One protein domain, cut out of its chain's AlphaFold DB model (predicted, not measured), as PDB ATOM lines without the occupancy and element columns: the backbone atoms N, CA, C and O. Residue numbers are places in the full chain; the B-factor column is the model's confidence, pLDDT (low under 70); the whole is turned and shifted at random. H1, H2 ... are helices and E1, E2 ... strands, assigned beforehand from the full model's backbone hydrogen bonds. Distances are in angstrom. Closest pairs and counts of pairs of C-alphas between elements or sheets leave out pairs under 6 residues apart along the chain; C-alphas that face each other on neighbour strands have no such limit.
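This is residues 145 to 218 of the 245 residues of an uncharacterized protein of Kutzneria buriramensis (UniProt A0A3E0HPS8). There is little regular structure: two small strand hairpins, E1 with E2 and E3 with E4, lie towards opposite ends of an elongated body, with loops between them and short H1 after E4. Of 74 printed residues, 22 are in four named strands and one named helix, class mixed, order E1 E2 E3 E4 H1; both sheets are antiparallel. The whole is compact, radius of gyration of the C-alphas 12.9 A, spanning 38 by 21 by 21 A.

E1, residues 163 to 166, begins at C-alpha 163 (176.334, 122.789, 210.634) and measures 9.8 A from first to last C-alpha; E2, 169 to 172, 10.4 A; E3, 196 to 199, 9.9 A; E4, 207 to 210, 9.5 A. H1, 212 to 217, 9.1 A, ends at C-alpha 217 (163.262, 124.062, 213.947).

Hairpin E1 and E2 is antiparallel at 148 degrees, N 164 and O 171 2.8 A apart, within hydrogen-bond range. Hairpin E3 and E4 is antiparallel at 150 degrees, N 196 and O 210 within range at 2.9 A. The closest C-alphas of E3 and H1, Val 196 and Ala 212, are 7.2 A apart. E2 and E3 are apart. H1 has 1 of 2 O i to N i+4 pairs within range.

The farthest C-alphas, Gly 176 and Pro 204, are 39.7 A apart. The printed part has no cut; E2 to E3 is a long link of 23 residues. Residues 145 and 218 have pLDDT under 70.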
ATOM      1  N   GLU A 145     165.133 144.677 210.687       55.22
ATOM      2  CA  GLU A 145     166.612 144.691 210.715       55.22
ATOM      3  C   GLU A 145     167.241 144.164 212.027       55.22
ATOM      4  O   GLU A 145     168.457 144.229 212.229       55.22
ATOM      5  N   THR A 146     166.438 143.643 212.957       72.00
ATOM      6  CA  THR A 146     166.934 143.085 214.213       72.00
ATOM      7  C   THR A 146     167.429 141.646 214.049       72.00
ATOM      8  O   THR A 146     166.876 140.828 213.318       72.00
ATOM      9  N   VAL A 147     168.527 141.317 214.732       81.94
ATOM     10  CA  VAL A 147     169.160 139.992 214.673       81.94
ATOM     11  C   VAL A 147     168.300 138.949 215.395       81.94
ATOM     12  O   VAL A 147     167.674 139.240 216.415       81.94
ATOM     13  N   CYS A 148     168.300 137.713 214.892       86.00
ATOM     14  CA  CYS A 148     167.683 136.570 215.550       86.00
ATOM     15  C   CYS A 148     168.161 136.427 217.004       86.00
ATOM     16  O   CYS A 148     169.345 136.303 217.295       86.00
ATOM     17  N   GLU A 149     167.213 136.367 217.932       83.56
ATOM     18  CA  GLU A 149     167.484 136.305 219.367       83.56
ATOM     19  C   GLU A 149     167.767 134.882 219.864       83.56
ATOM     20  O   GLU A 149     167.926 134.674 221.068       83.56
ATOM     21  N   PHE A 150     167.796 133.882 218.977       83.81
ATOM     22  CA  PHE A 150     167.900 132.495 219.400       83.81
ATOM     23  C   PHE A 150     169.258 132.236 220.100       83.81
ATOM     24  O   PHE A 150     170.310 132.496 219.501       83.81
ATOM     25  N   PRO A 151     169.284 131.762 221.368       71.25
ATOM     26  CA  PRO A 151     170.509 131.826 222.177       71.25
ATOM     27  C   PRO A 151     171.591 130.779 221.863       71.25
ATOM     28  O   PRO A 151     172.667 130.830 222.448       71.25
ATOM     29  N   TRP A 152     171.300 129.799 221.007       73.56
ATOM     30  CA  TRP A 152     172.032 128.538 220.921       73.56
ATOM     31  C   TRP A 152     171.908 128.032 219.492       73.56
ATOM     32  O   TRP A 152     170.798 127.814 219.034       73.56
ATOM     33  N   GLY A 153     173.015 127.765 218.810       76.00
ATOM     34  CA  GLY A 153     172.940 127.189 217.469       76.00
ATOM     35  C   GLY A 153     173.004 128.257 216.394       76.00
ATOM     36  O   GLY A 153     171.990 128.786 215.958       76.00
ATOM     37  N   ARG A 154     174.203 128.549 215.896       87.81
ATOM     38  CA  ARG A 154     174.309 129.221 214.597       87.81
ATOM     39  C   ARG A 154     173.880 128.270 213.490       87.81
ATOM     40  O   ARG A 154     174.015 127.053 213.617       87.81
ATOM     41  N   LEU A 155     173.381 128.843 212.403       90.06
ATOM     42  CA  LEU A 155     172.880 128.109 211.249       90.06
ATOM     43  C   LEU A 155     173.673 128.472 210.008       90.06
ATOM     44  O   LEU A 155     174.244 129.557 209.912       90.06
ATOM     45  N   CYS A 156     173.676 127.563 209.039       90.12
ATOM     46  CA  CYS A 156     174.036 127.940 207.689       90.12
ATOM     47  C   CYS A 156     172.985 128.951 207.187       90.12
ATOM     48  O   CYS A 156     171.795 128.646 207.288       90.12
ATOM     49  N   PRO A 157     173.390 130.118 206.651       84.25
ATOM     50  CA  PRO A 157     172.449 131.106 206.121       84.25
ATOM     51  C   PRO A 157     171.520 130.524 205.051       84.25
ATOM     52  O   PRO A 157     170.333 130.826 205.045       84.25
ATOM     53  N   ASP A 158     172.064 129.642 204.208       86.25
ATOM     54  CA  ASP A 158     171.357 129.085 203.053       86.25
ATOM     55  C   ASP A 158     170.630 127.773 203.411       86.25
ATOM     56  O   ASP A 158     169.527 127.512 202.944       86.25
ATOM     57  N   HIS A 159     171.225 126.951 204.288       88.25
ATOM     58  CA  HIS A 159     170.786 125.565 204.516       88.25
ATOM     59  C   HIS A 159     170.335 125.267 205.956       88.25
ATOM     60  O   HIS A 159     170.154 124.106 206.320       88.25
ATOM     61  N   GLY A 160     170.207 126.268 206.830       87.62
ATOM     62  CA  GLY A 160     169.680 126.082 208.186       87.62
ATOM     63  C   GLY A 160     170.560 125.220 209.105       87.62
ATOM     64  O   GLY A 160     171.769 125.442 209.233       87.62
ATOM     65  N   ASN A 161     169.951 124.246 209.793       88.12
ATOM     66  CA  ASN A 161     170.607 123.402 210.803       88.12
ATOM     67  C   ASN A 161     171.420 122.249 210.202       88.12
ATOM     68  O   ASN A 161     171.216 121.075 210.497       88.12
ATOM     69  N   THR A 162     172.368 122.604 209.349       91.88
ATOM     70  CA  THR A 162     173.251 121.665 208.648       91.88
ATOM     71  C   THR A 162     174.699 121.806 209.101       91.88
ATOM     72  O   THR A 162     175.596 121.231 208.497       91.88
ATOM     73  N   LEU A 163     174.971 122.577 210.158       93.12
ATOM     74  CA  LEU A 163     176.334 122.789 210.634       93.12
ATOM     75  C   LEU A 163     176.882 121.551 211.357       93.12
ATOM     76  O   LEU A 163     176.315 121.080 212.350       93.12
ATOM     77  N   THR A 164     178.037 121.072 210.908       92.94
ATOM     78  CA  THR A 164     178.797 119.966 211.497       92.94
ATOM     79  C   THR A 164     180.088 120.494 212.119       92.94
ATOM     80  O   THR A 164     180.878 121.169 211.464       92.94
ATOM     81  N   GLU A 165     180.312 120.180 213.394       93.00
ATOM     82  CA  GLU A 165     181.529 120.541 214.126       93.00
ATOM     83  C   GLU A 165     182.611 119.476 213.894       93.00
ATOM     84  O   GLU A 165     182.387 118.285 214.116       93.00
ATOM     85  N   THR A 166     183.804 119.895 213.480       90.31
ATOM     86  CA  THR A 166     184.985 119.032 213.356       90.31
ATOM     87  C   THR A 166     186.162 119.642 214.117       90.31
ATOM     88  O   THR A 166     186.173 120.833 214.422       90.31
ATOM     89  N   ARG A 167     187.234 118.869 214.351       89.50
ATOM     90  CA  ARG A 167     188.477 119.404 214.952       89.50
ATOM     91  C   ARG A 167     189.097 120.565 214.159       89.50
ATOM     92  O   ARG A 167     189.930 121.280 214.700       89.50
ATOM     93  N   ARG A 168     188.742 120.723 212.879       92.38
ATOM     94  CA  ARG A 168     189.270 121.766 211.984       92.38
ATOM     95  C   ARG A 168     188.363 122.997 211.886       92.38
ATOM     96  O   ARG A 168     188.735 123.944 211.202       92.38
ATOM     97  N   GLY A 169     187.204 122.986 212.541       94.38
ATOM     98  CA  GLY A 169     186.196 124.039 212.452       94.38
ATOM     99  C   GLY A 169     184.810 123.490 212.152       94.38
ATOM    100  O   GLY A 169     184.582 122.278 212.181       94.38
ATOM    101  N   VAL A 170     183.892 124.398 211.854       95.12
ATOM    102  CA  VAL A 170     182.498 124.082 211.543       95.12
ATOM    103  C   VAL A 170     182.290 124.170 210.036       95.12
ATOM    104  O   VAL A 170     182.752 125.115 209.398       95.12
ATOM    105  N   THR A 171     181.601 123.201 209.449       95.75
ATOM    106  CA  THR A 171     181.270 123.184 208.015       95.75
ATOM    107  C   THR A 171     179.785 122.933 207.819       95.75
ATOM    108  O   THR A 171     179.151 122.308 208.664       95.75
ATOM    109  N   CYS A 172     179.219 123.406 206.713       94.69
ATOM    110  CA  CYS A 172     177.871 123.007 206.324       94.69
ATOM    111  C   CYS A 172     177.924 121.587 205.743       94.69
ATOM    112  O   CYS A 172     178.816 121.279 204.956       94.69
ATOM    113  N   GLY A 173     177.010 120.721 206.172       93.44
ATOM    114  CA  GLY A 173     176.871 119.345 205.695       93.44
ATOM    115  C   GLY A 173     175.962 119.195 204.475       93.44
ATOM    116  O   GLY A 173     175.798 118.076 204.004       93.44
ATOM    117  N   HIS A 174     175.360 120.282 203.977       94.44
ATOM    118  CA  HIS A 174     174.573 120.249 202.746       94.44
ATOM    119  C   HIS A 174     175.489 120.033 201.536       94.44
ATOM    120  O   HIS A 174     176.559 120.647 201.443       94.44
ATOM    121  N   GLU A 175     175.077 119.158 200.621       94.38
ATOM    122  CA  GLU A 175     175.845 118.834 199.423       94.38
ATOM    123  C   GLU A 175     176.081 120.095 198.578       94.38
ATOM    124  O   GLU A 175     175.206 120.937 198.422       94.38
ATOM    125  N   GLY A 176     177.315 120.295 198.108       93.06
ATOM    126  CA  GLY A 176     177.691 121.495 197.352       93.06
ATOM    127  C   GLY A 176     177.949 122.759 198.188       93.06
ATOM    128  O   GLY A 176     178.540 123.712 197.676       93.06
ATOM    129  N   CYS A 177     177.624 122.791 199.487       94.62
ATOM    130  CA  CYS A 177     177.930 123.956 200.317       94.62
ATOM    131  C   CYS A 177     179.398 123.971 200.777       94.62
ATOM    132  O   CYS A 177     179.813 123.227 201.664       94.62
ATOM    133  N   ALA A 178     180.200 124.888 200.230       93.69
ATOM    134  CA  ALA A 178     181.620 125.022 200.579       93.69
ATOM    135  C   ALA A 178     181.901 125.916 201.810       93.69
ATOM    136  O   ALA A 178     183.066 126.146 202.150       93.69
ATOM    137  N   ARG A 179     180.866 126.448 202.478       93.75
ATOM    138  CA  ARG A 179     181.022 127.410 203.585       93.75
ATOM    139  C   ARG A 179     181.631 126.751 204.830       93.75
ATOM    140  O   ARG A 179     181.275 125.633 205.211       93.75
ATOM    141  N   ARG A 180     182.551 127.473 205.480       94.62
ATOM    142  CA  ARG A 180     183.263 127.038 206.691       94.62
ATOM    143  C   ARG A 180     183.364 128.170 207.701       94.62
ATOM    144  O   ARG A 180     183.496 129.329 207.318       94.62
ATOM    145  N   TRP A 181     183.385 127.808 208.977       94.12
ATOM    146  CA  TRP A 181     183.486 128.728 210.102       94.12
ATOM    147  C   TRP A 181     184.518 128.240 211.129       94.12
ATOM    148  O   TRP A 181     184.863 127.052 211.150       94.12
ATOM    149  N   PRO A 182     185.019 129.135 212.001       92.94
ATOM    150  CA  PRO A 182     185.918 128.755 213.085       92.94
ATOM    151  C   PRO A 182     185.309 127.699 214.030       92.94
ATOM    152  O   PRO A 182     184.082 127.619 214.150       92.94
ATOM    153  N   PRO A 183     186.142 126.908 214.734       92.62
ATOM    154  CA  PRO A 183     185.678 126.037 215.813       92.62
ATOM    155  C   PRO A 183     184.840 126.811 216.838       92.62
ATOM    156  O   PRO A 183     185.145 127.961 217.153       92.62
ATOM    157  N   GLY A 184     183.786 126.187 217.353       87.38
ATOM    158  CA  GLY A 184     182.873 126.789 218.320       87.38
ATOM    159  C   GLY A 184     181.782 127.676 217.714       87.38
ATOM    160  O   GLY A 184     180.861 128.065 218.431       87.38
ATOM    161  N   HIS A 185     181.825 127.967 216.405       88.25
ATOM    162  CA  HIS A 185     180.832 128.822 215.747       88.25
ATOM    163  C   HIS A 185     179.399 128.309 215.940       88.25
ATOM    164  O   HIS A 185     178.495 129.099 216.201       88.25
ATOM    165  N   LYS A 186     179.188 126.987 215.889       87.12
ATOM    166  CA  LYS A 186     177.864 126.375 216.041       87.12
ATOM    167  C   LYS A 186     177.212 126.704 217.389       87.12
ATOM    168  O   LYS A 186     175.993 126.752 217.457       87.12
ATOM    169  N   PHE A 187     177.981 126.976 218.441       85.88
ATOM    170  CA  PHE A 187     177.453 127.199 219.793       85.88
ATOM    171  C   PHE A 187     177.170 128.671 220.129       85.88
ATOM    172  O   PHE A 187     176.751 128.963 221.245       85.88
ATOM    173  N   GLY A 188     177.398 129.601 219.197       83.31
ATOM    174  CA  GLY A 188     177.131 131.025 219.412       83.31
ATOM    175  C   GLY A 188     175.667 131.427 219.203       83.31
ATOM    176  O   GLY A 188     174.860 130.662 218.675       83.31
ATOM    177  N   HIS A 189     175.359 132.680 219.549       82.38
ATOM    178  CA  HIS A 189     174.097 133.334 219.194       82.38
ATOM    179  C   HIS A 189     173.928 133.423 217.682       82.38
ATOM    180  O   HIS A 189     174.907 133.705 216.981       82.38
ATOM    181  N   CYS A 190     172.702 133.231 217.201       85.56
ATOM    182  CA  CYS A 190     172.374 133.450 215.800       85.56
ATOM    183  C   CYS A 190     172.616 134.915 215.417       85.56
ATOM    184  O   CYS A 190     172.273 135.820 216.166       85.56
ATOM    185  N   ASP A 191     173.223 135.138 214.258       81.00
ATOM    186  CA  ASP A 191     173.488 136.458 213.682       81.00
ATOM    187  C   ASP A 191     172.714 136.712 212.382       81.00
ATOM    188  O   ASP A 191     172.919 137.725 211.720       81.00
ATOM    189  N   LEU A 192     171.813 135.798 212.019       84.12
ATOM    190  CA  LEU A 192     170.930 135.964 210.870       84.12
ATOM    191  C   LEU A 192     169.820 136.973 211.194       84.12
ATOM    192  O   LEU A 192     169.373 137.019 212.346       84.12
ATOM    193  N   PRO A 193     169.340 137.742 210.199       82.56
ATOM    194  CA  PRO A 193     168.214 138.648 210.393       82.56
ATOM    195  C   PRO A 193     166.994 137.870 210.891       82.56
ATOM    196  O   PRO A 193     166.736 136.733 210.467       82.56
ATOM    197  N   ALA A 194     166.273 138.457 211.844       83.00
ATOM    198  CA  ALA A 194     165.001 137.916 212.273       83.00
ATOM    199  C   ALA A 194     164.021 137.942 211.094       83.00
ATOM    200  O   ALA A 194     164.014 138.859 210.287       83.00
ATOM    201  N   ALA A 195     163.215 136.893 210.996       78.81
ATOM    202  CA  ALA A 195     162.193 136.736 209.973       78.81
ATOM    203  C   ALA A 195     160.835 136.368 210.579       78.81
ATOM    204  O   ALA A 195     159.892 136.186 209.831       78.81
ATOM    205  N   VAL A 196     160.718 136.190 211.902       75.31
ATOM    206  CA  VAL A 196     159.440 136.036 212.613       75.31
ATOM    207  C   VAL A 196     159.545 136.463 214.069       75.31
ATOM    208  O   VAL A 196     160.608 136.347 214.682       75.31
ATOM    209  N   VAL A 197     158.410 136.856 214.651       81.50
ATOM    210  CA  VAL A 197     158.222 136.943 216.103       81.50
ATOM    211  C   VAL A 197     157.322 135.791 216.548       81.50
ATOM    212  O   VAL A 197     156.168 135.713 216.141       81.50
ATOM    213  N   THR A 198     157.829 134.893 217.391       76.81
ATOM    214  CA  THR A 198     157.065 133.768 217.947       76.81
ATOM    215  C   THR A 198     156.801 133.969 219.430       76.81
ATOM    216  O   THR A 198     157.682 134.362 220.195       76.81
ATOM    217  N   HIS A 199     155.577 133.684 219.870       76.88
ATOM    218  CA  HIS A 199     155.256 133.691 221.291       76.88
ATOM    219  C   HIS A 199     155.860 132.470 221.984       76.88
ATOM    220  O   HIS A 199     155.813 131.352 221.478       76.88
ATOM    221  N   SER A 200     156.420 132.682 223.169       74.56
ATOM    222  CA  SER A 200     157.037 131.622 223.959       74.56
ATOM    223  C   SER A 200     156.766 131.835 225.430       74.56
ATOM    224  O   SER A 200     156.992 132.914 225.970       74.56
ATOM    225  N   THR A 201     156.347 130.764 226.091       76.69
ATOM    226  CA  THR A 201     156.181 130.714 227.547       76.69
ATOM    227  C   THR A 201     157.517 130.613 228.285       76.69
ATOM    228  O   THR A 201     157.567 130.841 229.489       76.69
ATOM    229  N   ILE A 202     158.603 130.283 227.577       75.56
ATOM    230  CA  ILE A 202     159.935 130.048 228.152       75.56
ATOM    231  C   ILE A 202     160.746 131.348 228.236       75.56
ATOM    232  O   ILE A 202     161.611 131.489 229.098       75.56
ATOM    233  N   LYS A 203     160.487 132.321 227.353       74.88
ATOM    234  CA  LYS A 203     161.235 133.584 227.349       74.88
ATOM    235  C   LYS A 203     160.555 134.587 228.287       74.88
ATOM    236  O   LYS A 203     159.352 134.786 228.141       74.88
ATOM    237  N   PRO A 204     161.288 135.295 229.168       76.31
ATOM    238  CA  PRO A 204     160.695 136.284 230.073       76.31
ATOM    239  C   PRO A 204     159.899 137.392 229.371       76.31
ATOM    240  O   PRO A 204     158.898 137.857 229.902       76.31
ATOM    241  N   SER A 205     160.312 137.801 228.166       78.75
ATOM    242  CA  SER A 205     159.586 138.792 227.358       78.75
ATOM    243  C   SER A 205     158.333 138.234 226.672       78.75
ATOM    244  O   SER A 205     157.610 138.982 226.025       78.75
ATOM    245  N   GLY A 206     158.093 136.922 226.742       80.00
ATOM    246  CA  GLY A 206     156.965 136.249 226.102       80.00
ATOM    247  C   GLY A 206     157.082 136.066 224.583       80.00
ATOM    248  O   GLY A 206     156.188 135.466 223.985       80.00
ATOM    249  N   GLN A 207     158.147 136.574 223.946       83.12
ATOM    250  CA  GLN A 207     158.305 136.601 222.484       83.12
ATOM    251  C   GLN A 207     159.763 136.452 222.037       83.12
ATOM    252  O   GLN A 207     160.613 137.227 222.478       83.12
ATOM    253  N   TRP A 208     160.044 135.507 221.138       82.75
ATOM    254  CA  TRP A 208     161.323 135.362 220.438       82.75
ATOM    255  C   TRP A 208     161.268 135.973 219.044       82.75
ATOM    256  O   TRP A 208     160.332 135.711 218.299       82.75
ATOM    257  N   ARG A 209     162.327 136.674 218.645       84.69
ATOM    258  CA  ARG A 209     162.628 136.965 217.242       84.69
ATOM    259  C   ARG A 209     163.493 135.857 216.653       84.69
ATOM    260  O   ARG A 209     164.621 135.642 217.101       84.69
ATOM    261  N   LEU A 210     162.986 135.134 215.661       85.31
ATOM    262  CA  LEU A 210     163.678 134.003 215.040       85.31
ATOM    263  C   LEU A 210     163.963 134.294 213.568       85.31
ATOM    264  O   LEU A 210     163.112 134.839 212.875       85.31
ATOM    265  N   CYS A 211     165.135 133.904 213.069       84.75
ATOM    266  CA  CYS A 211     165.373 133.841 211.627       84.75
ATOM    267  C   CYS A 211     164.568 132.690 211.001       84.75
ATOM    268  O   CYS A 211     164.105 131.788 211.709       84.75
ATOM    269  N   ALA A 212     164.453 132.672 209.671       81.81
ATOM    270  CA  ALA A 212     163.730 131.621 208.948       81.81
ATOM    271  C   ALA A 212     164.233 130.209 209.307       81.81
ATOM    272  O   ALA A 212     163.439 129.296 209.536       81.81
ATOM    273  N   GLY A 213     165.553 130.042 209.457       84.12
ATOM    274  CA  GLY A 213     166.153 128.774 209.868       84.12
ATOM    275  C   GLY A 213     165.743 128.333 211.279       84.12
ATOM    276  O   GLY A 213     165.434 127.161 211.486       84.12
ATOM    277  N   HIS A 214     165.681 129.260 212.241       86.12
ATOM    278  CA  HIS A 214     165.232 128.952 213.602       86.12
ATOM    279  C   HIS A 214     163.731 128.703 213.684       86.12
ATOM    280  O   HIS A 214     163.324 127.774 214.372       86.12
ATOM    281  N   ARG A 215     162.907 129.432 212.925       81.56
ATOM    282  CA  ARG A 215     161.466 129.151 212.826       81.56
ATOM    283  C   ARG A 215     161.200 127.699 212.417       81.56
ATOM    284  O   ARG A 215     160.394 127.037 213.055       81.56
ATOM    285  N   ARG A 216     161.900 127.184 211.398       79.62
ATOM    286  CA  ARG A 216     161.702 125.807 210.895       79.62
ATOM    287  C   ARG A 216     162.015 124.727 211.932       79.62
ATOM    288  O   ARG A 216     161.394 123.675 211.911       79.62
ATOM    289  N   MET A 217     162.955 124.983 212.843       78.12
ATOM    290  CA  MET A 217     163.262 124.062 213.947       78.12
ATOM    291  C   MET A 217     162.251 124.128 215.094       78.12
ATOM    292  O   MET A 217     162.161 123.187 215.878       78.12
ATOM    293  N   PHE A 218     161.489 125.218 215.181       69.56
ATOM    294  CA  PHE A 218     160.416 125.410 216.151       69.56
ATOM    295  C   PHE A 218     159.080 125.592 215.416       69.56
ATOM    296  O   PHE A 218     158.486 126.672 215.501       69.56
TER     297      PHE A 218